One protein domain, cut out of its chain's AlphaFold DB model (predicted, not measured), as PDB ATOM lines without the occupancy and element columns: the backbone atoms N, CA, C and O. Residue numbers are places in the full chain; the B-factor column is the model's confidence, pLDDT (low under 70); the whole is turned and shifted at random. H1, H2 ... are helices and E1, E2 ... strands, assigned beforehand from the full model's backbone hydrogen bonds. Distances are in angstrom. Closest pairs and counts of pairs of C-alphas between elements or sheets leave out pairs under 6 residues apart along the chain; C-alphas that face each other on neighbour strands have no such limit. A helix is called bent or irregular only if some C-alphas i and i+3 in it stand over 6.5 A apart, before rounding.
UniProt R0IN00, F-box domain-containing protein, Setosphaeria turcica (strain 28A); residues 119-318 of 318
ATOM      1  N   ALA A 119      37.881  54.742 -13.873       87.56
ATOM      2  CA  ALA A 119      37.257  53.905 -14.898       87.56
ATOM      3  C   ALA A 119      37.860  54.075 -16.308       87.56
ATOM      4  O   ALA A 119      37.208  53.765 -17.307       87.56
ATOM      5  N   GLN A 120      39.118  54.519 -16.392       91.00
ATOM      6  CA  GLN A 120      39.831  54.631 -17.659       91.00
ATOM      7  C   GLN A 120      40.034  53.272 -18.324       91.00
ATOM      8  O   GLN A 120      40.226  52.252 -17.654       91.00
ATOM      9  N   THR A 121      39.995  53.281 -19.655       94.25
ATOM     10  CA  THR A 121      40.369  52.122 -20.466       94.25
ATOM     11  C   THR A 121      41.854  52.208 -20.790       94.25
ATOM     12  O   THR A 121      42.299  53.168 -21.413       94.25
ATOM     13  N   VAL A 122      42.607  51.189 -20.391       93.69
ATOM     14  CA  VAL A 122      44.028  51.035 -20.697       93.69
ATOM     15  C   VAL A 122      44.182  49.894 -21.698       93.69
ATOM     16  O   VAL A 122      43.754  48.764 -21.450       93.69
ATOM     17  N   PHE A 123      44.781  50.205 -22.842       91.69
ATOM     18  CA  PHE A 123      45.061  49.254 -23.910       91.69
ATOM     19  C   PHE A 123      46.403  48.554 -23.650       91.69
ATOM     20  O   PHE A 123      47.268  49.126 -22.976       91.69
ATOM     21  N   PRO A 124      46.620  47.336 -24.169       86.81
ATOM     22  CA  PRO A 124      47.827  46.561 -23.897       86.81
ATOM     23  C   PRO A 124      49.003  47.012 -24.781       86.81
ATOM     24  O   PRO A 124      49.684  46.211 -25.407       86.81
ATOM     25  N   THR A 125      49.259  48.321 -24.822       86.75
ATOM     26  CA  THR A 125      50.405  48.929 -25.507       86.75
ATOM     27  C   THR A 125      51.247  49.725 -24.529       86.75
ATOM     28  O   THR A 125      50.745  50.256 -23.531       86.75
ATOM     29  N   TYR A 126      52.540  49.847 -24.832       85.88
ATOM     30  CA  TYR A 126      53.452  50.622 -24.001       85.88
ATOM     31  C   TYR A 126      52.945  52.056 -23.830       85.88
ATOM     32  O   TYR A 126      52.861  52.555 -22.709       85.88
ATOM     33  N   VAL A 127      52.550  52.692 -24.937       85.06
ATOM     34  CA  VAL A 127      52.081  54.083 -24.959       85.06
ATOM     35  C   VAL A 127      50.851  54.268 -24.079       85.06
ATOM     36  O   VAL A 127      50.804  55.231 -23.316       85.06
ATOM     37  N   SER A 128      49.881  53.348 -24.120       89.25
ATOM     38  CA  SER A 128      48.660  53.463 -23.316       89.25
ATOM     39  C   SER A 128      48.950  53.355 -21.816       89.25
ATOM     40  O   SER A 128      48.551  54.236 -21.047       89.25
ATOM     41  N   VAL A 129      49.716  52.344 -21.388       90.56
ATOM     42  CA  VAL A 129      50.053  52.164 -19.965       90.56
ATOM     43  C   VAL A 129      50.965  53.290 -19.463       90.56
ATOM     44  O   VAL A 129      50.747  53.829 -18.375       90.56
ATOM     45  N   ALA A 130      51.955  53.700 -20.262       88.44
ATOM     46  CA  ALA A 130      52.853  54.806 -19.936       88.44
ATOM     47  C   ALA A 130      52.103  56.140 -19.830       88.44
ATOM     48  O   ALA A 130      52.350  56.910 -18.902       88.44
ATOM     49  N   SER A 131      51.157  56.407 -20.735       88.31
ATOM     50  CA  SER A 131      50.333  57.620 -20.701       88.31
ATOM     51  C   SER A 131      49.456  57.663 -19.457       88.31
ATOM     52  O   SER A 131      49.355  58.710 -18.821       88.31
ATOM     53  N   PHE A 132      48.881  56.528 -19.051       93.06
ATOM     54  CA  PHE A 132      48.119  56.461 -17.808       93.06
ATOM     55  C   PHE A 132      49.014  56.673 -16.576       93.06
ATOM     56  O   PHE A 132      48.688  57.481 -15.708       93.06
ATOM     57  N   LEU A 133      50.195  56.050 -16.520       91.12
ATOM     58  CA  LEU A 133      51.190  56.297 -15.465       91.12
ATOM     59  C   LEU A 133      51.628  57.767 -15.393       91.12
ATOM     60  O   LEU A 133      51.769  58.314 -14.297       91.12
ATOM     61  N   ALA A 134      51.826  58.413 -16.543       88.56
ATOM     62  CA  ALA A 134      52.157  59.832 -16.634       88.56
ATOM     63  C   ALA A 134      51.001  60.718 -16.146       88.56
ATOM     64  O   ALA A 134      51.239  61.676 -15.405       88.56
ATOM     65  N   LEU A 135      49.762  60.368 -16.507       90.25
ATOM     66  CA  LEU A 135      48.551  61.053 -16.064       90.25
ATOM     67  C   LEU A 135      48.428  61.030 -14.540       90.25
ATOM     68  O   LEU A 135      48.231  62.078 -13.933       90.25
ATOM     69  N   LEU A 136      48.623  59.870 -13.903       90.56
ATOM     70  CA  LEU A 136      48.572  59.721 -12.441       90.56
ATOM     71  C   LEU A 136      49.556  60.637 -11.693       90.56
ATOM     72  O   LEU A 136      49.364  60.896 -10.510       90.56
ATOM     73  N   ARG A 137      50.600  61.133 -12.368       86.56
ATOM     74  CA  ARG A 137      51.595  62.054 -11.798       86.56
ATOM     75  C   ARG A 137      51.317  63.528 -12.072       86.56
ATOM     76  O   ARG A 137      52.105  64.368 -11.639       86.56
ATOM     77  N   CYS A 138      50.258  63.870 -12.802       84.25
ATOM     78  CA  CYS A 138      49.879  65.269 -12.997       84.25
ATOM     79  C   CYS A 138      49.496  65.938 -11.675       84.25
ATOM     80  O   CYS A 138      49.796  67.110 -11.474       84.25
ATOM     81  N   GLU A 139      48.874  65.190 -10.764       85.69
ATOM     82  CA  GLU A 139      48.426  65.675  -9.461       85.69
ATOM     83  C   GLU A 139      48.605  64.585  -8.403       85.69
ATOM     84  O   GLU A 139      48.290  63.421  -8.641       85.69
ATOM     85  N   SER A 140      49.056  64.958  -7.204       86.25
ATOM     86  CA  SER A 140      49.382  64.002  -6.133       86.25
ATOM     87  C   SER A 140      48.190  63.172  -5.644       86.25
ATOM     88  O   SER A 140      48.373  62.080  -5.113       86.25
ATOM     89  N   PHE A 141      46.963  63.663  -5.827       87.94
ATOM     90  CA  PHE A 141      45.744  62.989  -5.381       87.94
ATOM     91  C   PHE A 141      45.122  62.061  -6.439       87.94
ATOM     92  O   PHE A 141      44.253  61.264  -6.089       87.94
ATOM     93  N   PHE A 142      45.546  62.127  -7.708       92.50
ATOM     94  CA  PHE A 142      44.997  61.287  -8.784       92.50
ATOM     95  C   PHE A 142      45.090  59.783  -8.507       92.50
ATOM     96  O   PHE A 142      44.081  59.102  -8.696       92.50
ATOM     97  N   PRO A 143      46.214  59.236  -8.003       93.44
ATOM     98  CA  PRO A 143      46.295  57.800  -7.758       93.44
ATOM     99  C   PRO A 143      45.286  57.312  -6.708       93.44
ATOM    100  O   PRO A 143      44.747  56.214  -6.823       93.44
ATOM    101  N   GLY A 144      44.954  58.154  -5.723       93.19
ATOM    102  CA  GLY A 144      43.923  57.864  -4.725       93.19
ATOM    103  C   GLY A 144      42.482  57.971  -5.242       93.19
ATOM    104  O   GLY A 144      41.562  57.577  -4.529       93.19
ATOM    105  N   MET A 145      42.257  58.497  -6.448       94.19
ATOM    106  CA  MET A 145      40.918  58.639  -7.039       94.19
ATOM    107  C   MET A 145      40.506  57.463  -7.922       94.19
ATOM    108  O   MET A 145      39.330  57.359  -8.269       94.19
ATOM    109  N   VAL A 146      41.449  56.594  -8.286       96.12
ATOM    110  CA  VAL A 146      41.175  55.432  -9.131       96.12
ATOM    111  C   VAL A 146      40.612  54.303  -8.271       96.12
ATOM    112  O   VAL A 146      41.336  53.685  -7.493       96.12
ATOM    113  N   ASP A 147      39.319  54.035  -8.421       95.75
ATOM    114  CA  ASP A 147      38.637  52.873  -7.843       95.75
ATOM    115  C   ASP A 147      38.481  51.728  -8.848       95.75
ATOM    116  O   ASP A 147      38.454  50.559  -8.456       95.75
ATOM    117  N   THR A 148      38.439  52.056 -10.138       95.94
ATOM    118  CA  THR A 148      38.202  51.110 -11.223       95.94
ATOM    119  C   THR A 148      39.151  51.391 -12.376       95.94
ATOM    120  O   THR A 148      39.316  52.541 -12.780       95.94
ATOM    121  N   VAL A 149      39.716  50.339 -12.965       95.38
ATOM    122  CA  VAL A 149      40.428  50.400 -14.251       95.38
ATOM    123  C   VAL A 149      39.832  49.358 -15.185       95.38
ATOM    124  O   VAL A 149      39.518  48.252 -14.754       95.38
ATOM    125  N   THR A 150      39.673  49.706 -16.461       96.12
ATOM    126  CA  THR A 150      39.310  48.752 -17.512       96.12
ATOM    127  C   THR A 150      40.549  48.429 -18.335       96.12
ATOM    128  O   THR A 150      41.167  49.330 -18.886       96.12
ATOM    129  N   LEU A 151      40.910  47.157 -18.436       94.69
ATOM    130  CA  LEU A 151      41.993  46.671 -19.275       94.69
ATOM    131  C   LEU A 151      41.413  45.995 -20.521       94.69
ATOM    132  O   LEU A 151      40.448  45.230 -20.430       94.69
ATOM    133  N   VAL A 152      42.004  46.278 -21.678       93.06
ATOM    134  CA  VAL A 152      41.672  45.587 -22.929       93.06
ATOM    135  C   VAL A 152      42.592  44.382 -23.090       93.06
ATOM    136  O   VAL A 152      43.809  44.533 -23.046       93.06
ATOM    137  N   GLY A 153      42.001  43.197 -23.249       88.69
ATOM    138  CA  GLY A 153      42.713  41.913 -23.293       88.69
ATOM    139  C   GLY A 153      43.166  41.446 -24.678       88.69
ATOM    140  O   GLY A 153      43.572  40.296 -24.809       88.69
ATOM    141  N   GLU A 154      43.066  42.295 -25.701       87.62
ATOM    142  CA  GLU A 154      43.425  41.957 -27.085       87.62
ATOM    143  C   GLU A 154      44.690  42.693 -27.517       87.62
ATOM    144  O   GLU A 154      44.778  43.919 -27.416       87.62
ATOM    145  N   ALA A 155      45.668  41.922 -27.982       83.31
ATOM    146  CA  ALA A 155      46.971  42.407 -28.400       83.31
ATOM    147  C   ALA A 155      46.975  42.770 -29.892       83.31
ATOM    148  O   ALA A 155      46.226  42.174 -30.671       83.31
ATOM    149  N   PRO A 156      47.867  43.679 -30.316       85.56
ATOM    150  CA  PRO A 156      48.279  43.783 -31.713       85.56
ATOM    151  C   PRO A 156      48.712  42.426 -32.271       85.56
ATOM    152  O   PRO A 156      49.509  41.731 -31.642       85.56
ATOM    153  N   ARG A 157      48.212  42.058 -33.452       81.25
ATOM    154  CA  ARG A 157      48.534  40.783 -34.098       81.25
ATOM    155  C   ARG A 157      48.968  40.986 -35.546       81.25
ATOM    156  O   ARG A 157      48.262  41.596 -36.343       81.25
ATOM    157  N   ILE A 158      50.096  40.382 -35.913       76.62
ATOM    158  CA  ILE A 158      50.434  40.119 -37.316       76.62
ATOM    159  C   ILE A 158      49.910  38.716 -37.638       76.62
ATOM    160  O   ILE A 158      50.252  37.759 -36.945       76.62
ATOM    161  N   HIS A 159      49.046  38.579 -38.647       65.31
ATOM    162  CA  HIS A 159      48.538  37.265 -39.057       65.31
ATOM    163  C   HIS A 159      49.667  36.381 -39.595       65.31
ATOM    164  O   HIS A 159      50.378  36.773 -40.517       65.31
ATOM    165  N   GLU A 160      49.782  35.169 -39.053       55.47
ATOM    166  CA  GLU A 160      50.834  34.191 -39.381       55.47
ATOM    167  C   GLU A 160      50.736  33.680 -40.828       55.47
ATOM    168  O   GLU A 160      51.752  33.425 -41.470       55.47
ATOM    169  N   HIS A 161      49.514  33.603 -41.365       53.16
ATOM    170  CA  HIS A 161      49.220  33.119 -42.721       53.16
ATOM    171  C   HIS A 161      48.923  34.247 -43.725       53.16
ATOM    172  O   HIS A 161      48.523  33.990 -44.857       53.16
ATOM    173  N   GLY A 162      49.142  35.504 -43.323       59.53
ATOM    174  CA  GLY A 162      48.753  36.687 -44.087       59.53
ATOM    175  C   GLY A 162      47.339  37.163 -43.749       59.53
ATOM    176  O   GLY A 162      46.427  36.387 -43.477       59.53
ATOM    177  N   SER A 163      47.155  38.478 -43.741       64.62
ATOM    178  CA  SER A 163      45.890  39.139 -43.401       64.62
ATOM    179  C   SER A 163      44.800  38.972 -44.465       64.62
ATOM    180  O   SER A 163      43.647  39.303 -44.200       64.62
ATOM    181  N   ASP A 164      45.146  38.462 -45.651       74.81
ATOM    182  CA  ASP A 164      44.249  38.345 -46.805       74.81
ATOM    183  C   ASP A 164      43.021  37.478 -46.495       74.81
ATOM    184  O   ASP A 164      41.902  37.883 -46.794       74.81
ATOM    185  N   TRP A 165      43.192  36.365 -45.776       76.56
ATOM    186  CA  TRP A 165      42.075  35.519 -45.346       76.56
ATOM    187  C   TRP A 165      41.082  36.290 -44.453       76.56
ATOM    188  O   TRP A 165      39.861  36.156 -44.570       76.56
ATOM    189  N   ALA A 166      41.586  37.059 -43.482       82.06
ATOM    190  CA  ALA A 166      40.733  37.775 -42.533       82.06
ATOM    191  C   ALA A 166      39.947  38.889 -43.243       82.06
ATOM    192  O   ALA A 166      38.772  39.111 -42.941       82.06
ATOM    193  N   TRP A 167      40.572  39.517 -44.244       88.50
ATOM    194  CA  TRP A 167      39.901  40.411 -45.181       88.50
ATOM    195  C   TRP A 167      38.831  39.684 -45.999       88.50
ATOM    196  O   TRP A 167      37.706  40.163 -46.029       88.50
ATOM    197  N   GLU A 168      39.117  38.516 -46.576       88.06
ATOM    198  CA  GLU A 168      38.132  37.721 -47.331       88.06
ATOM    199  C   GLU A 168      36.907  37.352 -46.479       88.06
ATOM    200  O   GLU A 168      35.773  37.575 -46.900       88.06
ATOM    201  N   ARG A 169      37.104  36.885 -45.236       86.81
ATOM    202  CA  ARG A 169      35.983  36.619 -44.311       86.81
ATOM    203  C   ARG A 169      35.147  37.871 -44.050       86.81
ATOM    204  O   ARG A 169      33.919  37.786 -44.007       86.81
ATOM    205  N   LEU A 170      35.798  39.018 -43.844       88.81
ATOM    206  CA  LEU A 170      35.099  40.281 -43.630       88.81
ATOM    207  C   LEU A 170      34.307  40.675 -44.883       88.81
ATOM    208  O   LEU A 170      33.123  40.986 -44.777       88.81
ATOM    209  N   GLU A 171      34.929  40.606 -46.056       91.81
ATOM    210  CA  GLU A 171      34.329  40.910 -47.358       91.81
ATOM    211  C   GLU A 171      33.090  40.048 -47.623       91.81
ATOM    212  O   GLU A 171      32.035  40.578 -47.980       91.81
ATOM    213  N   ASP A 172      33.179  38.744 -47.360       89.38
ATOM    214  CA  ASP A 172      32.065  37.805 -47.481       89.38
ATOM    215  C   ASP A 172      30.941  38.120 -46.487       89.38
ATOM    216  O   ASP A 172      29.760  38.146 -46.855       89.38
ATOM    217  N   SER A 173      31.294  38.399 -45.227       87.94
ATOM    218  CA  SER A 173      30.321  38.725 -44.176       87.94
ATOM    219  C   SER A 173      29.552  40.018 -44.475       87.94
ATOM    220  O   SER A 173      28.347  40.105 -44.225       87.94
ATOM    221  N   GLU A 174      30.231  40.992 -45.080       87.94
ATOM    222  CA  GLU A 174      29.677  42.281 -45.488       87.94
ATOM    223  C   GLU A 174      29.021  42.232 -46.874       87.94
ATOM    224  O   GLU A 174      28.356  43.188 -47.278       87.94
ATOM    225  N   ARG A 175      29.171  41.115 -47.603       89.50
ATOM    226  CA  ARG A 175      28.785  40.971 -49.017       89.50
ATOM    227  C   ARG A 175      29.365  42.100 -49.876       89.50
ATOM    228  O   ARG A 175      28.685  42.643 -50.752       89.50
ATOM    229  N   ALA A 176      30.602  42.483 -49.580       88.69
ATOM    230  CA  ALA A 176      31.286  43.592 -50.215       88.69
ATOM    231  C   ALA A 176      31.701  43.236 -51.649       88.69
ATOM    232  O   ALA A 176      32.176  42.137 -51.930       88.69
ATOM    233  N   VAL A 177      31.566  44.196 -52.567       89.44
ATOM    234  CA  VAL A 177      32.154  44.093 -53.909       89.44
ATOM    235  C   VAL A 177      33.487  44.822 -53.885       89.44
ATOM    236  O   VAL A 177      33.544  46.042 -54.014       89.44
ATOM    237  N   VAL A 178      34.558  44.061 -53.689       89.38
ATOM    238  CA  VAL A 178      35.903  44.599 -53.470       89.38
ATOM    239  C   VAL A 178      36.507  45.076 -54.783       89.38
ATOM    240  O   VAL A 178      36.607  44.326 -55.757       89.38
ATOM    241  N   THR A 179      36.935  46.331 -54.812       92.44
ATOM    242  CA  THR A 179      37.579  46.932 -55.979       92.44
ATOM    243  C   THR A 179      39.100  46.723 -55.952       92.44
ATOM    244  O   THR A 179      39.691  46.480 -54.897       92.44
ATOM    245  N   PRO A 180      39.798  46.882 -57.094       92.31
ATOM    246  CA  PRO A 180      41.261  46.925 -57.098       92.31
ATOM    247  C   PRO A 180      41.843  48.030 -56.200       92.31
ATOM    248  O   PRO A 180      42.929  47.856 -55.653       92.31
ATOM    249  N   GLY A 181      41.118  49.145 -56.029       93.00
ATOM    250  CA  GLY A 181      41.497  50.226 -55.115       93.00
ATOM    251  C   GLY A 181      41.460  49.785 -53.653       93.00
ATOM    252  O   GLY A 181      42.417  50.026 -52.922       93.00
ATOM    253  N   ASP A 182      40.426  49.038 -53.259       92.69
ATOM    254  CA  ASP A 182      40.308  48.482 -51.904       92.69
ATOM    255  C   ASP A 182      41.463  47.531 -51.589       92.69
ATOM    256  O   ASP A 182      42.070  47.630 -50.529       92.69
ATOM    257  N   ARG A 183      41.853  46.671 -52.540       92.00
ATOM    258  CA  ARG A 183      43.017  45.781 -52.377       92.00
ATOM    259  C   ARG A 183      44.321  46.554 -52.151       92.00
ATOM    260  O   ARG A 183      45.183  46.101 -51.398       92.00
ATOM    261  N   MET A 184      44.495  47.708 -52.800       91.56
ATOM    262  CA  MET A 184      45.665  48.564 -52.569       91.56
ATOM    263  C   MET A 184      45.634  49.201 -51.178       91.56
ATOM    264  O   MET A 184      46.659  49.194 -50.496       91.56
ATOM    265  N   LEU A 185      44.470  49.695 -50.746       92.12
ATOM    266  CA  LEU A 185      44.277  50.251 -49.406       92.12
ATOM    267  C   LEU A 185      44.530  49.196 -48.327       92.12
ATOM    268  O   LEU A 185      45.352  49.424 -47.448       92.12
ATOM    269  N   GLN A 186      43.931  48.008 -48.448       92.06
ATOM    270  CA  GLN A 186      44.142  46.881 -47.532       92.06
ATOM    271  C   GLN A 186      45.628  46.556 -47.363       92.06
ATOM    272  O   GLN A 186      46.110  46.441 -46.240       92.06
ATOM    273  N   ARG A 187      46.390  46.466 -48.462       89.69
ATOM    274  CA  ARG A 187      47.844  46.230 -48.401       89.69
ATOM    275  C   ARG A 187      48.587  47.348 -47.679       89.69
ATOM    276  O   ARG A 187      49.489  47.054 -46.899       89.69
ATOM    277  N   GLY A 188      48.218  48.604 -47.930       90.44
ATOM    278  CA  GLY A 188      48.793  49.761 -47.242       90.44
ATOM    279  C   GLY A 188      48.534  49.723 -45.736       90.44
ATOM    280  O   GLY A 188      49.473  49.855 -44.952       90.44
ATOM    281  N   ILE A 189      47.288  49.454 -45.342       91.44
ATOM    282  CA  ILE A 189      46.872  49.337 -43.939       91.44
ATOM    283  C   ILE A 189      47.609  48.175 -43.262       91.44
ATOM    284  O   ILE A 189      48.192  48.354 -42.197       91.44
ATOM    285  N   ASN A 190      47.661  47.002 -43.902       90.19
ATOM    286  CA  ASN A 190      48.355  45.829 -43.366       90.19
ATOM    287  C   ASN A 190      49.859  46.093 -43.178       90.19
ATOM    288  O   ASN A 190      50.431  45.695 -42.165       90.19
ATOM    289  N   ALA A 191      50.504  46.788 -44.123       88.69
ATOM    290  CA  ALA A 191      51.920  47.136 -44.023       88.69
ATOM    291  C   ALA A 191      52.197  48.130 -42.883       88.69
ATOM    292  O   ALA A 191      53.146  47.934 -42.121       88.69
ATOM    293  N   ALA A 192      51.362  49.165 -42.739       88.69
ATOM    294  CA  ALA A 192      51.461  50.123 -41.640       88.69
ATOM    295  C   ALA A 192      51.251  49.435 -40.281       88.69
ATOM    296  O   ALA A 192      52.069  49.585 -39.373       88.69
ATOM    297  N   HIS A 193      50.223  48.589 -40.179       89.44
ATOM    298  CA  HIS A 193      49.935  47.819 -38.974       89.44
ATOM    299  C   HIS A 193      51.077  46.864 -38.599       89.44
ATOM    300  O   HIS A 193      51.452  46.779 -37.431       89.44
ATOM    301  N   ALA A 194      51.672  46.171 -39.574       86.94
ATOM    302  CA  ALA A 194      52.801  45.273 -39.333       86.94
ATOM    303  C   ALA A 194      54.041  46.024 -38.824       86.94
ATOM    304  O   ALA A 194      54.706  45.559 -37.896       86.94
ATOM    305  N   ALA A 195      54.333  47.204 -39.382       85.00
ATOM    306  CA  ALA A 195      55.413  48.058 -38.892       85.00
ATOM    307  C   ALA A 195      55.155  48.517 -37.447       85.00
ATOM    308  O   ALA A 195      56.052  48.449 -36.605       85.00
ATOM    309  N   TRP A 196      53.918  48.916 -37.140       85.69
ATOM    310  CA  TRP A 196      53.509  49.311 -35.795       85.69
ATOM    311  C   TRP A 196      53.577  48.153 -34.784       85.69
ATOM    312  O   TRP A 196      54.068  48.338 -33.667       85.69
ATOM    313  N   CYS A 197      53.164  46.942 -35.176       84.44
ATOM    314  CA  CYS A 197      53.310  45.733 -34.360       84.44
ATOM    315  C   CYS A 197      54.779  45.453 -34.050       84.44
ATOM    316  O   CYS A 197      55.128  45.313 -32.884       84.44
ATOM    317  N   SER A 198      55.655  45.504 -35.060       81.38
ATOM    318  CA  SER A 198      57.091  45.257 -34.882       81.38
ATOM    319  C   SER A 198      57.738  46.177 -33.841       81.38
ATOM    320  O   SER A 198      58.626  45.759 -33.098       81.38
ATOM    321  N   VAL A 199      57.263  47.423 -33.728       77.12
ATOM    322  CA  VAL A 199      57.714  48.356 -32.685       77.12
ATOM    323  C   VAL A 199      57.232  47.938 -31.291       77.12
ATOM    324  O   VAL A 199      57.932  48.189 -30.315       77.12
ATOM    325  N   ASN A 200      56.067  47.297 -31.177       76.75
ATOM    326  CA  ASN A 200      55.438  46.899 -29.915       76.75
ATOM    327  C   ASN A 200      55.684  45.428 -29.516       76.75
ATOM    328  O   ASN A 200      55.366  45.062 -28.381       76.75
ATOM    329  N   ASP A 201      56.271  44.604 -30.387       75.62
ATOM    330  CA  ASP A 201      56.505  43.170 -30.157       75.62
ATOM    331  C   ASP A 201      57.273  42.911 -28.857       75.62
ATOM    332  O   ASP A 201      56.858  42.099 -28.030       75.62
ATOM    333  N   ASP A 202      58.356  43.657 -28.618       72.88
ATOM    334  CA  ASP A 202      59.145  43.525 -27.391       72.88
ATOM    335  C   ASP A 202      58.281  43.803 -26.150       72.88
ATOM    336  O   ASP A 202      58.405  43.113 -25.140       72.88
ATOM    337  N   PHE A 203      57.372  44.779 -26.193       79.69
ATOM    338  CA  PHE A 203      56.487  45.060 -25.062       79.69
ATOM    339  C   PHE A 203      55.495  43.922 -24.811       79.69
ATOM    340  O   PHE A 203      55.263  43.566 -23.649       79.69
ATOM    341  N   CYS A 204      54.962  43.350 -25.893       74.88
ATOM    342  CA  CYS A 204      53.959  42.297 -25.834       74.88
ATOM    343  C   CYS A 204      54.550  40.962 -25.377       74.88
ATOM    344  O   CYS A 204      54.033  40.318 -24.470       74.88
ATOM    345  N   TYR A 205      55.698  40.587 -25.931       74.75
ATOM    346  CA  TYR A 205      56.214  39.231 -25.802       74.75
ATOM    347  C   TYR A 205      57.371  39.078 -24.808       74.75
ATOM    348  O   TYR A 205      57.726  37.960 -24.442       74.75
ATOM    349  N   SER A 206      57.969  40.171 -24.314       73.06
ATOM    350  CA  SER A 206      59.090  40.088 -23.357       73.06
ATOM    351  C   SER A 206      58.697  40.149 -21.876       73.06
ATOM    352  O   SER A 206      59.583  40.127 -21.017       73.06
ATOM    353  N   GLY A 207      57.398  40.231 -21.568       74.75
ATOM    354  CA  GLY A 207      56.885  40.487 -20.217       74.75
ATOM    355  C   GLY A 207      56.890  41.970 -19.822       74.75
ATOM    356  O   GLY A 207      56.593  42.302 -18.671       74.75
ATOM    357  N   GLY A 208      57.197  42.873 -20.763       81.06
ATOM    358  CA  GLY A 208      57.161  44.322 -20.556       81.06
ATOM    359  C   GLY A 208      55.803  44.793 -20.042       81.06
ATOM    360  O   GLY A 208      55.739  45.523 -19.054       81.06
ATOM    361  N   TYR A 209      54.712  44.295 -20.626       86.31
ATOM    362  CA  TYR A 209      53.363  44.600 -20.153       86.31
ATOM    363  C   TYR A 209      53.139  44.251 -18.682       86.31
ATOM    364  O   TYR A 209      52.728  45.120 -17.915       86.31
ATOM    365  N   ARG A 210      53.503  43.037 -18.244       87.56
ATOM    366  CA  ARG A 210      53.400  42.615 -16.835       87.56
ATOM    367  C   ARG A 210      54.155  43.557 -15.892       87.56
ATOM    368  O   ARG A 210      53.663  43.868 -14.805       87.56
ATOM    369  N   ILE A 211      55.338  44.025 -16.294       86.12
ATOM    370  CA  ILE A 211      56.160  44.957 -15.503       86.12
ATOM    371  C   ILE A 211      55.456  46.308 -15.357       86.12
ATOM    372  O   ILE A 211      55.265  46.785 -14.236       86.12
ATOM    373  N   LEU A 212      55.028  46.915 -16.469       88.88
ATOM    374  CA  LEU A 212      54.337  48.205 -16.425       88.88
ATOM    375  C   LEU A 212      52.992  48.103 -15.702       88.88
ATOM    376  O   LEU A 212      52.636  49.009 -14.951       88.88
ATOM    377  N   LEU A 213      52.275  46.992 -15.874       91.94
ATOM    378  CA  LEU A 213      51.036  46.711 -15.163       91.94
ATOM    379  C   LEU A 213      51.281  46.616 -13.652       91.94
ATOM    380  O   LEU A 213      50.561  47.241 -12.881       91.94
ATOM    381  N   THR A 214      52.343  45.931 -13.218       91.94
ATOM    382  CA  THR A 214      52.749  45.880 -11.801       91.94
ATOM    383  C   THR A 214      53.038  47.284 -11.260       91.94
ATOM    384  O   THR A 214      52.539  47.662 -10.197       91.94
ATOM    385  N   MET A 215      53.797  48.095 -12.006       90.62
ATOM    386  CA  MET A 215      54.078  49.485 -11.630       90.62
ATOM    387  C   MET A 215      52.802  50.323 -11.537       90.62
ATOM    388  O   MET A 215      52.639  51.068 -10.575       90.62
ATOM    389  N   MET A 216      51.889  50.189 -12.499       93.19
ATOM    390  CA  MET A 216      50.609  50.890 -12.495       93.19
ATOM    391  C   MET A 216      49.780  50.501 -11.276       93.19
ATOM    392  O   MET A 216      49.427  51.374 -10.493       93.19
ATOM    393  N   LEU A 217      49.537  49.207 -11.060       94.50
ATOM    394  CA  LEU A 217      48.706  48.719  -9.958       94.50
ATOM    395  C   LEU A 217      49.284  49.076  -8.582       94.50
ATOM    396  O   LEU A 217      48.528  49.447  -7.689       94.50
ATOM    397  N   SER A 218      50.610  49.044  -8.415       92.12
ATOM    398  CA  SER A 218      51.254  49.418  -7.143       92.12
ATOM    399  C   SER A 218      51.076  50.897  -6.777       92.12
ATOM    400  O   SER A 218      51.215  51.266  -5.612       92.12
ATOM    401  N   ARG A 219      50.739  51.749  -7.754       91.31
ATOM    402  CA  ARG A 219      50.476  53.178  -7.555       91.31
ATOM    403  C   ARG A 219      49.006  53.488  -7.272       91.31
ATOM    404  O   ARG A 219      48.706  54.649  -7.033       91.31
ATOM    405  N   LEU A 220      48.098  52.511  -7.284       94.75
ATOM    406  CA  LEU A 220      46.656  52.740  -7.130       94.75
ATOM    407  C   LEU A 220      46.149  52.233  -5.766       94.75
ATOM    408  O   LEU A 220      45.582  51.143  -5.685       94.75
ATOM    409  N   PRO A 221      46.323  53.003  -4.674       93.94
ATOM    410  CA  PRO A 221      46.038  52.530  -3.316       93.94
ATOM    411  C   PRO A 221      44.556  52.229  -3.054       93.94
ATOM    412  O   PRO A 221      44.245  51.440  -2.169       93.94
ATOM    413  N   ASN A 222      43.649  52.853  -3.810       95.19
ATOM    414  CA  ASN A 222      42.200  52.728  -3.629       95.19
ATOM    415  C   ASN A 222      41.523  51.884  -4.719       95.19
ATOM    416  O   ASN A 222      40.292  51.880  -4.797       95.19
ATOM    417  N   LEU A 223      42.300  51.176  -5.547       96.69
ATOM    418  CA  LEU A 223      41.762  50.330  -6.606       96.69
ATOM    419  C   LEU A 223      40.935  49.188  -6.005       96.69
ATOM    420  O   LEU A 223      41.434  48.393  -5.210       96.69
ATOM    421  N   LYS A 224      39.674  49.096  -6.420       96.62
ATOM    422  CA  LYS A 224      38.716  48.077  -5.979       96.62
ATOM    423  C   LYS A 224      38.420  47.061  -7.064       96.62
ATOM    424  O   LYS A 224      38.247  45.891  -6.743       96.62
ATOM    425  N   THR A 225      38.379  47.494  -8.321       96.56
ATOM    426  CA  THR A 225      37.939  46.645  -9.429       96.56
ATOM    427  C   THR A 225      38.844  46.806 -10.645       96.56
ATOM    428  O   THR A 225      39.143  47.919 -11.079       96.56
ATOM    429  N   ILE A 226      39.241  45.680 -11.232       96.44
ATOM    430  CA  ILE A 226      39.889  45.608 -12.539       96.44
ATOM    431  C   ILE A 226      38.905  44.927 -13.485       96.44
ATOM    432  O   ILE A 226      38.620  43.740 -13.348       96.44
ATOM    433  N   LYS A 227      38.379  45.690 -14.439       96.06
ATOM    434  CA  LYS A 227      37.499  45.183 -15.491       96.06
ATOM    435  C   LYS A 227      38.342  44.727 -16.665       96.06
ATOM    436  O   LYS A 227      39.212  45.470 -17.101       96.06
ATOM    437  N   ILE A 228      38.069  43.552 -17.205       93.44
ATOM    438  CA  ILE A 228      38.712  43.055 -18.420       93.44
ATOM    439  C   ILE A 228      37.654  42.918 -19.501       93.44
ATOM    440  O   ILE A 228      36.585  42.368 -19.246       93.44
ATOM    441  N   ARG A 229      37.954  43.414 -20.700       93.19
ATOM    442  CA  ARG A 229      37.090  43.281 -21.877       93.19
ATOM    443  C   ARG A 229      37.907  43.110 -23.154       93.19
ATOM    444  O   ARG A 229      39.079  43.484 -23.197       93.19
ATOM    445  N   LYS A 230      37.255  42.632 -24.207       91.50
ATOM    446  CA  LYS A 230      37.767  42.695 -25.582       91.50
ATOM    447  C   LYS A 230      37.510  44.071 -26.214       91.50
ATOM    448  O   LYS A 230      36.788  44.905 -25.639       91.50
ATOM    449  N   LEU A 231      38.126  44.337 -27.363       91.25
ATOM    450  CA  LEU A 231      37.782  45.491 -28.184       91.25
ATOM    451  C   LEU A 231      36.345  45.336 -28.685       91.25
ATOM    452  O   LEU A 231      35.872  44.248 -29.009       91.25
ATOM    453  N   ARG A 232      35.610  46.444 -28.716       91.44
ATOM    454  CA  ARG A 232      34.276  46.482 -29.317       91.44
ATOM    455  C   ARG A 232      34.414  46.462 -30.839       91.44
ATOM    456  O   ARG A 232      35.429  46.885 -31.378       91.44
ATOM    457  N   ALA A 233      33.358  46.057 -31.541       87.62
ATOM    458  CA  ALA A 233      33.347  46.073 -33.003       87.62
ATOM    459  C   ALA A 233      33.688  47.469 -33.571       87.62
ATOM    460  O   ALA A 233      32.994  48.454 -33.288       87.62
ATOM    461  N   GLY A 234      34.771  47.524 -34.353       84.19
ATOM    462  CA  GLY A 234      35.351  48.735 -34.945       84.19
ATOM    463  C   GLY A 234      35.960  49.717 -33.940       84.19
ATOM    464  O   GLY A 234      36.206  50.872 -34.281       84.19
ATOM    465  N   GLU A 235      36.175  49.288 -32.695       90.62
ATOM    466  CA  GLU A 235      37.083  49.958 -31.771       90.62
ATOM    467  C   GLU A 235      38.516  49.571 -32.123       90.62
ATOM    468  O   GLU A 235      38.825  48.392 -32.294       90.62
ATOM    469  N   HIS A 236      39.388  50.569 -32.173       90.00
ATOM    470  CA  HIS A 236      40.810  50.386 -32.403       90.00
ATOM    471  C   HIS A 236      41.597  50.782 -31.167       90.00
ATOM    472  O   HIS A 236      41.195  51.675 -30.414       90.00
ATOM    473  N   VAL A 237      42.750  50.141 -30.994       89.12
ATOM    474  CA  VAL A 237      43.765  50.658 -30.082       89.12
ATOM    475  C   VAL A 237      44.137  52.079 -30.549       89.12
ATOM    476  O   VAL A 237      44.283  52.296 -31.754       89.12
ATOM    477  N   PRO A 238      44.241  53.070 -29.644       84.94
ATOM    478  CA  PRO A 238      44.655  54.417 -30.014       84.94
ATOM    479  C   PRO A 238      46.034  54.427 -30.680       84.94
ATOM    480  O   PRO A 238      46.889  53.607 -30.341       84.94
ATOM    481  N   ASP A 239      46.244  55.381 -31.587       79.44
ATOM    482  CA  ASP A 239      47.533  55.635 -32.248       79.44
ATOM    483  C   ASP A 239      48.080  54.445 -33.064       79.44
ATOM    484  O   ASP A 239      49.292  54.270 -33.201       79.44
ATOM    485  N   VAL A 240      47.188  53.600 -33.594       84.25
ATOM    486  CA  VAL A 240      47.555  52.551 -34.553       84.25
ATOM    487  C   VAL A 240      47.706  53.166 -35.938       84.25
ATOM    488  O   VAL A 240      46.750  53.714 -36.493       84.25
ATOM    489  N   ASP A 241      48.898  53.023 -36.508       82.25
ATOM    490  CA  ASP A 241      49.208  53.544 -37.837       82.25
ATOM    491  C   ASP A 241      48.377  52.850 -38.930       82.25
ATOM    492  O   ASP A 241      48.191  51.630 -38.930       82.25
ATOM    493  N   GLY A 242      47.890  53.641 -39.890       83.25
ATOM    494  CA  GLY A 242      47.155  53.170 -41.067       83.25
ATOM    495  C   GLY A 242      45.653  52.955 -40.864       83.25
ATOM    496  O   GLY A 242      44.936  52.773 -41.847       83.25
ATOM    497  N   MET A 243      45.135  53.005 -39.631       88.38
ATOM    498  CA  MET A 243      43.686  52.867 -39.384       88.38
ATOM    499  C   MET A 243      42.876  54.066 -39.894       88.38
ATOM    500  O   MET A 243      41.672  53.956 -40.124       88.38
ATOM    501  N   ASP A 244      43.534  55.201 -40.119       89.44
ATOM    502  CA  ASP A 244      42.981  56.407 -40.732       89.44
ATOM    503  C   ASP A 244      42.592  56.221 -42.206       89.44
ATOM    504  O   ASP A 244      41.744  56.966 -42.690       89.44
ATOM    505  N   ALA A 245      43.140  55.208 -42.886       91.06
ATOM    506  CA  ALA A 245      42.802  54.862 -44.267       91.06
ATOM    507  C   ALA A 245      41.612  53.887 -44.393       91.06
ATOM    508  O   ALA A 245      41.119  53.653 -45.495       91.06
ATOM    509  N   LEU A 246      41.113  53.310 -43.289       91.38
ATOM    510  CA  LEU A 246      39.934  52.429 -43.320       91.38
ATOM    511  C   LEU A 246      38.683  53.089 -43.929       91.38
ATOM    512  O   LEU A 246      37.994  52.405 -44.691       91.38
ATOM    513  N   PRO A 247      38.372  54.373 -43.649       93.81
ATOM    514  CA  PRO A 247      37.240  55.068 -44.259       93.81
ATOM    515  C   PRO A 247      37.279  55.167 -45.785       93.81
ATOM    516  O   PRO A 247      36.230  55.400 -46.384       93.81
ATOM    517  N   ASP A 248      38.445  54.978 -46.407       94.50
ATOM    518  CA  ASP A 248      38.610  55.054 -47.861       94.50
ATOM    519  C   ASP A 248      38.221  53.750 -48.577       94.50
ATOM    520  O   ASP A 248      38.119  53.726 -49.805       94.50
ATOM    521  N   LEU A 249      37.975  52.663 -47.832       92.69
ATOM    522  CA  LEU A 249      37.455  51.421 -48.400       92.69
ATOM    523  C   LEU A 249      36.024  51.632 -48.910       92.69
ATOM    524  O   LEU A 249      35.162  52.165 -48.212       92.69
ATOM    525  N   SER A 250      35.737  51.124 -50.105       92.81
ATOM    526  CA  SER A 250      34.443  51.276 -50.782       92.81
ATOM    527  C   SER A 250      33.254  50.705 -49.997       92.81
ATOM    528  O   SER A 250      32.116  51.135 -50.189       92.81
ATOM    529  N   PHE A 251      33.515  49.754 -49.099       91.56
ATOM    530  CA  PHE A 251      32.533  49.088 -48.243       91.56
ATOM    531  C   PHE A 251      32.639  49.500 -46.766       91.56
ATOM    532  O   PHE A 251      32.020  48.872 -45.902       91.56
ATOM    533  N   TYR A 252      33.414  50.544 -46.450       92.38
ATOM    534  CA  TYR A 252      33.560  51.011 -45.078       92.38
ATOM    535  C   TYR A 252      32.224  51.465 -44.482       92.38
ATOM    536  O   TYR A 252      31.408  52.142 -45.112       92.38
ATOM    537  N   ARG A 253      32.041  51.151 -43.200       89.44
ATOM    538  CA  ARG A 253      30.966  51.686 -42.369       89.44
ATOM    539  C   ARG A 253      31.462  51.903 -40.944       89.44
ATOM    540  O   ARG A 253      32.336  51.162 -40.488       89.44
ATOM    541  N   PRO A 254      30.893  52.866 -40.195       88.38
ATOM    542  CA  PRO A 254      31.188  52.989 -38.775       88.38
ATOM    543  C   PRO A 254      30.948  51.651 -38.069       88.38
ATOM    544  O   PRO A 254      29.884  51.054 -38.235       88.38
ATOM    545  N   LYS A 255      31.918  51.217 -37.256       87.19
ATOM    546  CA  LYS A 255      31.916  49.924 -36.546       87.19
ATOM    547  C   LYS A 255      32.099  48.683 -37.434       87.19
ATOM    548  O   LYS A 255      31.674  47.599 -37.040       87.19
ATOM    549  N   LEU A 256      32.718  48.827 -38.610       89.00
ATOM    550  CA  LEU A 256      33.183  47.683 -39.401       89.00
ATOM    551  C   LEU A 256      34.064  46.780 -38.507       89.00
ATOM    552  O   LEU A 256      35.025  47.290 -37.923       89.00
ATOM    553  N   PRO A 257      33.741  45.484 -38.342       88.81
ATOM    554  CA  PRO A 257      34.415  44.606 -37.389       88.81
ATOM    555  C   PRO A 257      35.755  44.116 -37.950       88.81
ATOM    556  O   PRO A 257      35.934  42.951 -38.278       88.81
ATOM    557  N   VAL A 258      36.718  45.027 -38.057       88.88
ATOM    558  CA  VAL A 258      38.083  44.731 -38.515       88.88
ATOM    559  C   VAL A 258      38.978  44.197 -37.390       88.88
ATOM    560  O   VAL A 258      40.172  43.990 -37.590       88.88
ATOM    561  N   ASN A 259      38.422  43.995 -36.193       88.50
ATOM    562  CA  ASN A 259      39.171  43.596 -35.008       88.50
ATOM    563  C   ASN A 259      39.932  42.284 -35.226       88.50
ATOM    564  O   ASN A 259      41.126  42.243 -34.962       88.50
ATOM    565  N   ASP A 260      39.286  41.283 -35.825       83.94
ATOM    566  CA  ASP A 260      39.887  39.974 -36.120       83.94
ATOM    567  C   ASP A 260      41.017  40.043 -37.166       83.94
ATOM    568  O   ASP A 260      41.793  39.099 -37.320       83.94
ATOM    569  N   ILE A 261      41.125  41.151 -37.908       87.31
ATOM    570  CA  ILE A 261      42.190  41.379 -38.895       87.31
ATOM    571  C   ILE A 261      43.464  41.878 -38.204       87.31
ATOM    572  O   ILE A 261      44.562  41.521 -38.617       87.31
ATOM    573  N   PHE A 262      43.333  42.694 -37.159       88.19
ATOM    574  CA  PHE A 262      44.460  43.443 -36.586       88.19
ATOM    575  C   PHE A 262      44.804  43.060 -35.150       88.19
ATOM    576  O   PHE A 262      45.911  43.318 -34.682       88.19
ATOM    577  N   TYR A 263      43.870  42.444 -34.441       88.06
ATOM    578  CA  TYR A 263      44.011  42.127 -33.033       88.06
ATOM    579  C   TYR A 263      43.719  40.652 -32.791       88.06
ATOM    580  O   TYR A 263      43.073  39.969 -33.587       88.06
ATOM    581  N   GLY A 264      44.236  40.142 -31.685       82.50
ATOM    582  CA  GLY A 264      44.012  38.766 -31.286       82.50
ATOM    583  C   GLY A 264      44.220  38.566 -29.800       82.50
ATOM    584  O   GLY A 264      44.586  39.490 -29.066       82.50
ATOM    585  N   ASP A 265      43.977  37.336 -29.367       77.50
ATOM    586  CA  ASP A 265      44.231  36.955 -27.988       77.50
ATOM    587  C   ASP A 265      45.728  37.093 -27.676       77.50
ATOM    588  O   ASP A 265      46.603  36.711 -28.454       77.50
ATOM    589  N   TRP A 266      46.016  37.683 -26.522       77.69
ATOM    590  CA  TRP A 266      47.371  37.826 -26.011       77.69
ATOM    591  C   TRP A 266      47.872  36.479 -25.493       77.69
ATOM    592  O   TRP A 266      47.369  35.969 -24.483       77.69
ATOM    593  N   GLN A 267      48.891  35.938 -26.152       76.69
ATOM    594  CA  GLN A 267      49.545  34.706 -25.740       76.69
ATOM    595  C   GLN A 267      51.025  34.742 -26.112       76.69
ATOM    596  O   GLN A 267      51.381  35.219 -27.187       76.69
ATOM    597  N   TYR A 268      51.901  34.255 -25.233       77.31
ATOM    598  CA  TYR A 268      53.311  34.064 -25.576       77.31
ATOM    599  C   TYR A 268      54.014  33.025 -24.721       77.31
ATOM    600  O   TYR A 268      53.722  32.840 -23.543       77.31
ATOM    601  N   ASP A 269      55.016  32.400 -25.320       80.19
ATOM    602  CA  ASP A 269      55.979  31.535 -24.669       80.19
ATOM    603  C   ASP A 269      56.869  32.349 -23.727       80.19
ATOM    604  O   ASP A 269      57.632  33.222 -24.149       80.19
ATOM    605  N   THR A 270      56.807  32.041 -22.438       74.94
ATOM    606  CA  THR A 270      57.595  32.732 -21.406       74.94
ATOM    607  C   THR A 270      59.107  32.516 -21.529       74.94
ATOM    608  O   THR A 270      59.882  33.325 -21.013       74.94
ATOM    609  N   VAL A 271      59.543  31.457 -22.218       79.19
ATOM    610  CA  VAL A 271      60.956  31.143 -22.471       79.19
ATOM    611  C   VAL A 271      61.423  31.817 -23.756       79.19
ATOM    612  O   VAL A 271      62.474  32.460 -23.773       79.19
ATOM    613  N   HIS A 272      60.643  31.683 -24.828       75.81
ATOM    614  CA  HIS A 272      61.039  32.116 -26.171       75.81
ATOM    615  C   HIS A 272      60.573  33.518 -26.555       75.81
ATOM    616  O   HIS A 272      61.030  34.035 -27.573       75.81
ATOM    617  N   LYS A 273      59.714  34.144 -25.743       72.31
ATOM    618  CA  LYS A 273      59.190  35.500 -25.957       72.31
ATOM    619  C   LYS A 273      58.537  35.661 -27.333       72.31
ATOM    620  O   LYS A 273      58.793  36.632 -28.037       72.31
ATOM    621  N   ARG A 274      57.739  34.666 -27.722       73.81
ATOM    622  CA  ARG A 274      56.928  34.632 -28.950       73.81
ATOM    623  C   ARG A 274      55.812  33.608 -28.807       73.81
ATOM    624  O   ARG A 274      55.895  32.755 -27.930       73.81
ATOM    625  N   VAL A 275      54.808  33.640 -29.669       76.56
ATOM    626  CA  VAL A 275      53.826  32.550 -29.759       76.56
ATOM    627  C   VAL A 275      54.536  31.292 -30.272       76.56
ATOM    628  O   VAL A 275      55.251  31.347 -31.270       76.56
ATOM    629  N   THR A 276      54.397  30.174 -29.558       77.94
ATOM    630  CA  THR A 276      54.922  28.851 -29.971       77.94
ATOM    631  C   THR A 276      53.857  27.755 -29.931       77.94
ATOM    632  O   THR A 276      54.134  26.612 -30.297       77.94
ATOM    633  N   VAL A 277      52.646  28.113 -29.498       81.38
ATOM    634  CA  VAL A 277      51.438  27.291 -29.545       81.38
ATOM    635  C   VAL A 277      50.338  28.148 -30.150       81.38
ATOM    636  O   VAL A 277      50.026  29.204 -29.602       81.38
ATOM    637  N   TYR A 278      49.779  27.714 -31.272       75.31
ATOM    638  CA  TYR A 278      48.727  28.433 -31.985       75.31
ATOM    639  C   TYR A 278      47.760  27.452 -32.639       75.31
ATOM    640  O   TYR A 278      48.093  26.293 -32.878       75.31
ATOM    641  N   THR A 279      46.540  27.908 -32.903       74.38
ATOM    642  CA  THR A 279      45.546  27.137 -33.652       74.38
ATOM    643  C   THR A 279      45.626  27.511 -35.123       74.38
ATOM    644  O   THR A 279      45.565  28.696 -35.457       74.38
ATOM    645  N   ASP A 280      45.761  26.512 -35.988       72.88
ATOM    646  CA  ASP A 280      45.823  26.709 -37.429       72.88
ATOM    647  C   ASP A 280      44.451  27.028 -38.052       72.88
ATOM    648  O   ASP A 280      43.419  27.153 -37.383       72.88
ATOM    649  N   GLU A 281      44.439  27.167 -39.376       59.72
ATOM    650  CA  GLU A 281      43.242  27.462 -40.166       59.72
ATOM    651  C   GLU A 281      42.156  26.367 -40.120       59.72
ATOM    652  O   GLU A 281      40.994  26.652 -40.425       59.72
ATOM    653  N   TYR A 282      42.498  25.146 -39.694       73.00
ATOM    654  CA  TYR A 282      41.590  24.005 -39.559       73.00
ATOM    655  C   TYR A 282      41.118  23.775 -38.119       73.00
ATOM    656  O   TYR A 282      40.278  22.904 -37.880       73.00
ATOM    657  N   GLY A 283      41.596  24.577 -37.164       70.31
ATOM    658  CA  GLY A 283      41.286  24.394 -35.751       70.31
ATOM    659  C   GLY A 283      42.222  23.409 -35.045       70.31
ATOM    660  O   GLY A 283      41.934  23.027 -33.909       70.31
ATOM    661  N   GLU A 284      43.312  22.984 -35.687       80.50
ATOM    662  CA  GLU A 284      44.310  22.104 -35.089       80.50
ATOM    663  C   GLU A 284      45.330  22.926 -34.293       80.50
ATOM    664  O   GLU A 284      45.850  23.943 -34.749       80.50
ATOM    665  N   GLU A 285      45.609  22.498 -33.063       83.94
ATOM    666  CA  GLU A 285      46.650  23.113 -32.243       83.94
ATOM    667  C   GLU A 285      48.028  22.668 -32.747       83.94
ATOM    668  O   GLU A 285      48.384  21.488 -32.693       83.94
ATOM    669  N   ILE A 286      48.819  23.628 -33.217       82.56
ATOM    670  CA  ILE A 286      50.211  23.442 -33.603       82.56
ATOM    671  C   ILE A 286      51.093  23.865 -32.432       82.56
ATOM    672  O   ILE A 286      51.049  25.003 -31.968       82.56
ATOM    673  N   VAL A 287      51.931  22.935 -31.975       87.19
ATOM    674  CA  VAL A 287      52.938  23.162 -30.934       87.19
ATOM    675  C   VAL A 287      54.318  23.066 -31.570       87.19
ATOM    676  O   VAL A 287      54.716  22.008 -32.063       87.19
ATOM    677  N   GLU A 288      55.072  24.163 -31.558       84.69
ATOM    678  CA  GLU A 288      56.436  24.158 -32.077       84.69
ATOM    679  C   GLU A 288      57.363  23.261 -31.239       84.69
ATOM    680  O   GLU A 288      57.232  23.128 -30.018       84.69
ATOM    681  N   ALA A 289      58.360  22.653 -31.889       85.38
ATOM    682  CA  ALA A 289      59.332  21.812 -31.199       85.38
ATOM    683  C   ALA A 289      60.101  22.618 -30.135       85.38
ATOM    684  O   ALA A 289      60.813  23.571 -30.448       85.38
ATOM    685  N   GLY A 290      59.977  22.200 -28.872       82.62
ATOM    686  CA  GLY A 290      60.592  22.882 -27.732       82.62
ATOM    687  C   GLY A 290      59.769  24.034 -27.150       82.62
ATOM    688  O   GLY A 290      60.320  24.780 -26.349       82.62
ATOM    689  N   ALA A 291      58.491  24.185 -27.521       82.44
ATOM    690  CA  ALA A 291      57.596  25.184 -26.938       82.44
ATOM    691  C   ALA A 291      57.625  25.163 -25.397       82.44
ATOM    692  O   ALA A 291      57.481  24.118 -24.756       82.44
ATOM    693  N   GLY A 292      57.835  26.336 -24.808       81.38
ATOM    694  CA  GLY A 292      57.751  26.593 -23.382       81.38
ATOM    695  C   GLY A 292      56.328  26.934 -22.921       81.38
ATOM    696  O   GLY A 292      55.380  26.949 -23.714       81.38
ATOM    697  N   PRO A 293      56.151  27.220 -21.617       83.06
ATOM    698  CA  PRO A 293      54.854  27.573 -21.052       83.06
ATOM    699  C   PRO A 293      54.306  28.861 -21.669       83.06
ATOM    700  O   PRO A 293      55.007  29.880 -21.702       83.06
ATOM    701  N   GLN A 294      53.046  28.814 -22.099       82.88
ATOM    702  CA  GLN A 294      52.321  29.963 -22.634       82.88
ATOM    703  C   GLN A 294      51.735  30.796 -21.489       82.88
ATOM    704  O   GLN A 294      51.118  30.245 -20.578       82.88
ATOM    705  N   ALA A 295      51.926  32.112 -21.531       83.00
ATOM    706  CA  ALA A 295      51.262  33.069 -20.657       83.00
ATOM    707  C   ALA A 295      50.140  33.767 -21.425       83.00
ATOM    708  O   ALA A 295      50.363  34.272 -22.526       83.00
ATOM    709  N   SER A 296      48.951  33.808 -20.828       87.19
ATOM    710  CA  SER A 296      47.813  34.573 -21.333       87.19
ATOM    711  C   SER A 296      47.779  35.991 -20.757       87.19
ATOM    712  O   SER A 296      48.466  36.312 -19.782       87.19
ATOM    713  N   PHE A 297      46.908  36.838 -21.314       87.25
ATOM    714  CA  PHE A 297      46.607  38.155 -20.744       87.25
ATOM    715  C   PHE A 297      46.247  38.082 -19.255       87.25
ATOM    716  O   PHE A 297      46.733  38.862 -18.438       87.25
ATOM    717  N   ILE A 298      45.379  37.130 -18.901       89.31
ATOM    718  CA  ILE A 298      44.885  36.962 -17.533       89.31
ATOM    719  C   ILE A 298      46.029  36.587 -16.598       89.31
ATOM    720  O   ILE A 298      46.105  37.127 -15.495       89.31
ATOM    721  N   ASP A 299      46.947  35.728 -17.043       89.62
ATOM    722  CA  ASP A 299      48.107  35.335 -16.243       89.62
ATOM    723  C   ASP A 299      49.011  36.535 -15.943       89.62
ATOM    724  O   ASP A 299      49.468  36.698 -14.808       89.62
ATOM    725  N   ASP A 300      49.221  37.419 -16.924       89.69
ATOM    726  CA  ASP A 300      49.969  38.665 -16.728       89.69
ATOM    727  C   ASP A 300      49.271  39.600 -15.733       89.69
ATOM    728  O   ASP A 300      49.934  40.167 -14.859       89.69
ATOM    729  N   VAL A 301      47.942  39.727 -15.814       92.00
ATOM    730  CA  VAL A 301      47.159  40.542 -14.875       92.00
ATOM    731  C   VAL A 301      47.235  39.977 -13.460       92.00
ATOM    732  O   VAL A 301      47.561  40.711 -12.528       92.00
ATOM    733  N   VAL A 302      47.004  38.676 -13.283       93.06
ATOM    734  CA  VAL A 302      47.050  38.012 -11.971       93.06
ATOM    735  C   VAL A 302      48.451  38.096 -11.364       93.06
ATOM    736  O   VAL A 302      48.597  38.431 -10.184       93.06
ATOM    737  N   ALA A 303      49.498  37.865 -12.161       90.88
ATOM    738  CA  ALA A 303      50.877  38.001 -11.708       90.88
ATOM    739  C   ALA A 303      51.197  39.445 -11.291       90.88
ATOM    740  O   ALA A 303      51.801  39.669 -10.238       90.88
ATOM    741  N   ALA A 304      50.767  40.433 -12.080       92.94
ATOM    742  CA  ALA A 304      50.956  41.840 -11.753       92.94
ATOM    743  C   ALA A 304      50.202  42.243 -10.480       92.94
ATOM    744  O   ALA A 304      50.753  42.963  -9.650       92.94
ATOM    745  N   MET A 305      48.981  41.737 -10.283       94.56
ATOM    746  CA  MET A 305      48.212  41.963  -9.061       94.56
ATOM    747  C   MET A 305      48.933  41.405  -7.828       94.56
ATOM    748  O   MET A 305      49.058  42.106  -6.820       94.56
ATOM    749  N   GLY A 306      49.456  40.178  -7.923       92.25
ATOM    750  CA  GLY A 306      50.233  39.545  -6.857       92.25
ATOM    751  C   GLY A 306      51.502  40.327  -6.510       92.25
ATOM    752  O   GLY A 306      51.766  40.591  -5.336       92.25
ATOM    753  N   ASN A 307      52.248  40.772  -7.524       91.38
ATOM    754  CA  ASN A 307      53.469  41.559  -7.334       91.38
ATOM    755  C   ASN A 307      53.185  42.955  -6.758       91.38
ATOM    756  O   ASN A 307      53.909  43.420  -5.878       91.38
ATOM    757  N   ALA A 308      52.115  43.609  -7.215       91.75
ATOM    758  CA  ALA A 308      51.675  44.909  -6.715       91.75
ATOM    759  C   ALA A 308      51.010  44.834  -5.331       91.75
ATOM    760  O   ALA A 308      50.803  45.871  -4.703       91.75
ATOM    761  N   ARG A 309      50.676  43.624  -4.853       91.19
ATOM    762  CA  ARG A 309      49.931  43.371  -3.606       91.19
ATOM    763  C   ARG A 309      48.579  44.088  -3.563       91.19
ATOM    764  O   ARG A 309      48.148  44.547  -2.506       91.19
ATOM    765  N   THR A 310      47.911  44.194  -4.710       90.69
ATOM    766  CA  THR A 310      46.557  44.757  -4.768       90.69
ATOM    767  C   THR A 310      45.519  43.726  -4.330       90.69
ATOM    768  O   THR A 310      45.691  42.525  -4.532       90.69
ATOM    769  N   SER A 311      44.433  44.207  -3.727       91.00
ATOM    770  CA  SER A 311      43.269  43.402  -3.330       91.00
ATOM    771  C   SER A 311      42.058  43.630  -4.240       91.00
ATOM    772  O   SER A 311      40.954  43.198  -3.914       91.00
ATOM    773  N   ALA A 312      42.259  44.314  -5.371       93.44
ATOM    774  CA  ALA A 312      41.202  44.578  -6.334       93.44
ATOM    775  C   ALA A 312      40.574  43.276  -6.859       93.44
ATOM    776  O   ALA A 312      41.252  42.270  -7.057       93.44
ATOM    777  N   VAL A 313      39.268  43.310  -7.110       94.94
ATOM    778  CA  VAL A 313      38.513  42.203  -7.696       94.94
ATOM    779  C   VAL A 313      38.651  42.242  -9.212       94.94
ATOM    780  O   VAL A 313      38.542  43.304  -9.827       94.94
ATOM    781  N   LEU A 314      38.876  41.076  -9.814       93.31
ATOM    782  CA  LEU A 314      38.905  40.910 -11.261       93.31
ATOM    783  C   LEU A 314      37.491  40.636 -11.786       93.31
ATOM    784  O   LEU A 314      36.873  39.643 -11.406       93.31
ATOM    785  N   GLU A 315      36.989  41.493 -12.669       91.38
ATOM    786  CA  GLU A 315      35.691  41.341 -13.332       91.38
ATOM    787  C   GLU A 315      35.905  41.150 -14.835       91.38
ATOM    788  O   GLU A 315      36.353  42.061 -15.531       91.38
ATOM    789  N   SER A 316      35.572  39.970 -15.360       80.50
ATOM    790  CA  SER A 316      35.541  39.749 -16.807       80.50
ATOM    791  C   SER A 316      34.187  40.187 -17.359       80.50
ATOM    792  O   SER A 316      33.141  39.715 -16.912       80.50
ATOM    793  N   ILE A 317      34.216  41.115 -18.311       71.38
ATOM    794  CA  ILE A 317      33.049  41.541 -19.075       71.38
ATOM    795  C   ILE A 317      33.084  40.742 -20.375       71.38
ATOM    796  O   ILE A 317      33.899  41.029 -21.254       71.38
ATOM    797  N   VAL A 318      32.238  39.711 -20.428       52.38
ATOM    798  CA  VAL A 318      31.971  38.902 -21.627       52.38
ATOM    799  C   VAL A 318      31.182  39.724 -22.637       52.38
ATOM    800  O   VAL A 318      30.211  40.394 -22.210       52.38
TER     801      VAL A 318
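This is residues 119 to 318 of the 318 residues of the protein "F-box domain-containing protein" of Setosphaeria turcica (strain 28A) (UniProt R0IN00). A small parallel sheet of four strands, E1, E2, E4 and E10, forms one end of the domain, with H1, H4 and H7 side by side along one side of it. The long helix H3 with H2, H5 and H6 makes the other end, the short pair E3 and E5 lies between the ends, and the small strand pairs E6 with E9 and E7 with E8 form a third corner. The printed part has 200 residues with seven named helices and ten named strands, in the order E1 H1 E2 E3 H2 H3 H4 E4 H5 H6 E5 E6 E7 E8 E9 H7 E10; the class is mixed. It is compact, with a radius of gyration of the C-alphas of 18.3 A and spans of 54 by 42 by 29 A.

The sheet runs E1, residues 120 to 122, from C-alpha 120 at (39.831, 54.631, -17.659); E2, 148 to 152, 13.4 A; E4, 225 to 229, 12.9 A; and E10, 313 to 316, ending at C-alpha 316 (35.541, 39.749, -16.807). Helices are H1, 126 to 135, 14.0 A; H2, 164 to 174, 15.2 A; H3, 180 to 205, 35.5 A, from (41.261, 46.925, -57.098); H4, 208 to 218, 15.5 A; H5, 243 to 248; H6, 259 to 262; and H7, 297 to 308, 16.4 A. Short strands are E3, 154 to 156; E5, 263 to 265; E6, 267 to 269; E7, 277 to 279; E8, 285 to 287; and E9, 294 to 296.

In the sheet, N 122 and O 150 are 2.8 A apart, N 151 and O 227 2.7 A, and N 226 and O 313 2.8 A, within hydrogen-bond range. E1, H1 and E2 form a strand-helix-strand unit, two parallel neighbour strands with a helix between, its crossover right-handed. H7 is on the sheet, over E4, at a height of 9.9 A; H1 only grazes it. H4 touches H7, Thr 214 to Ala 304 at 4.4 A between C-alphas, and H1, Leu 133 to Met 216 at 6.2 A. H3, irregular with a kink of 52 degrees near residue 199 and C-alphas 199 and 202 7.3 A apart, touches H5 with residues 182 to 189 alone, the closest C-alphas being Ile 189 and Met 243, 6.6 A. H5 is only just irregular, C-alphas 244 and 247 being 6.9 A apart. H2 and H6 only just touch, with 3 pairs of C-alphas within 8 A, the closest Ala 166 and Ile 261, 5.3 A. E3 and E5 are antiparallel, N 155 to O 264 at 2.9 A; so are E6 and E9, N 295 to O 268 at 2.8 A, and the hairpin E7 and E8, N 286 to O 278 at 2.8 A. Every O i to N i+4 pair is within range in H1, H2, H4 and H7, 20 of 22 in H3 and 0 of 2 in H5, where 2 of 3 O i to N i+3 pairs are; H6 is too short for such a pair.

The C-alphas farthest apart, of Ser 140 and Val 177, are 54.6 A apart. The printed part has no cut; the links H1 to E2 and E4 to H5 are long. Mean pLDDT of the printed part is 86.2, with residues 159 to 163, 281 and 318 under 70.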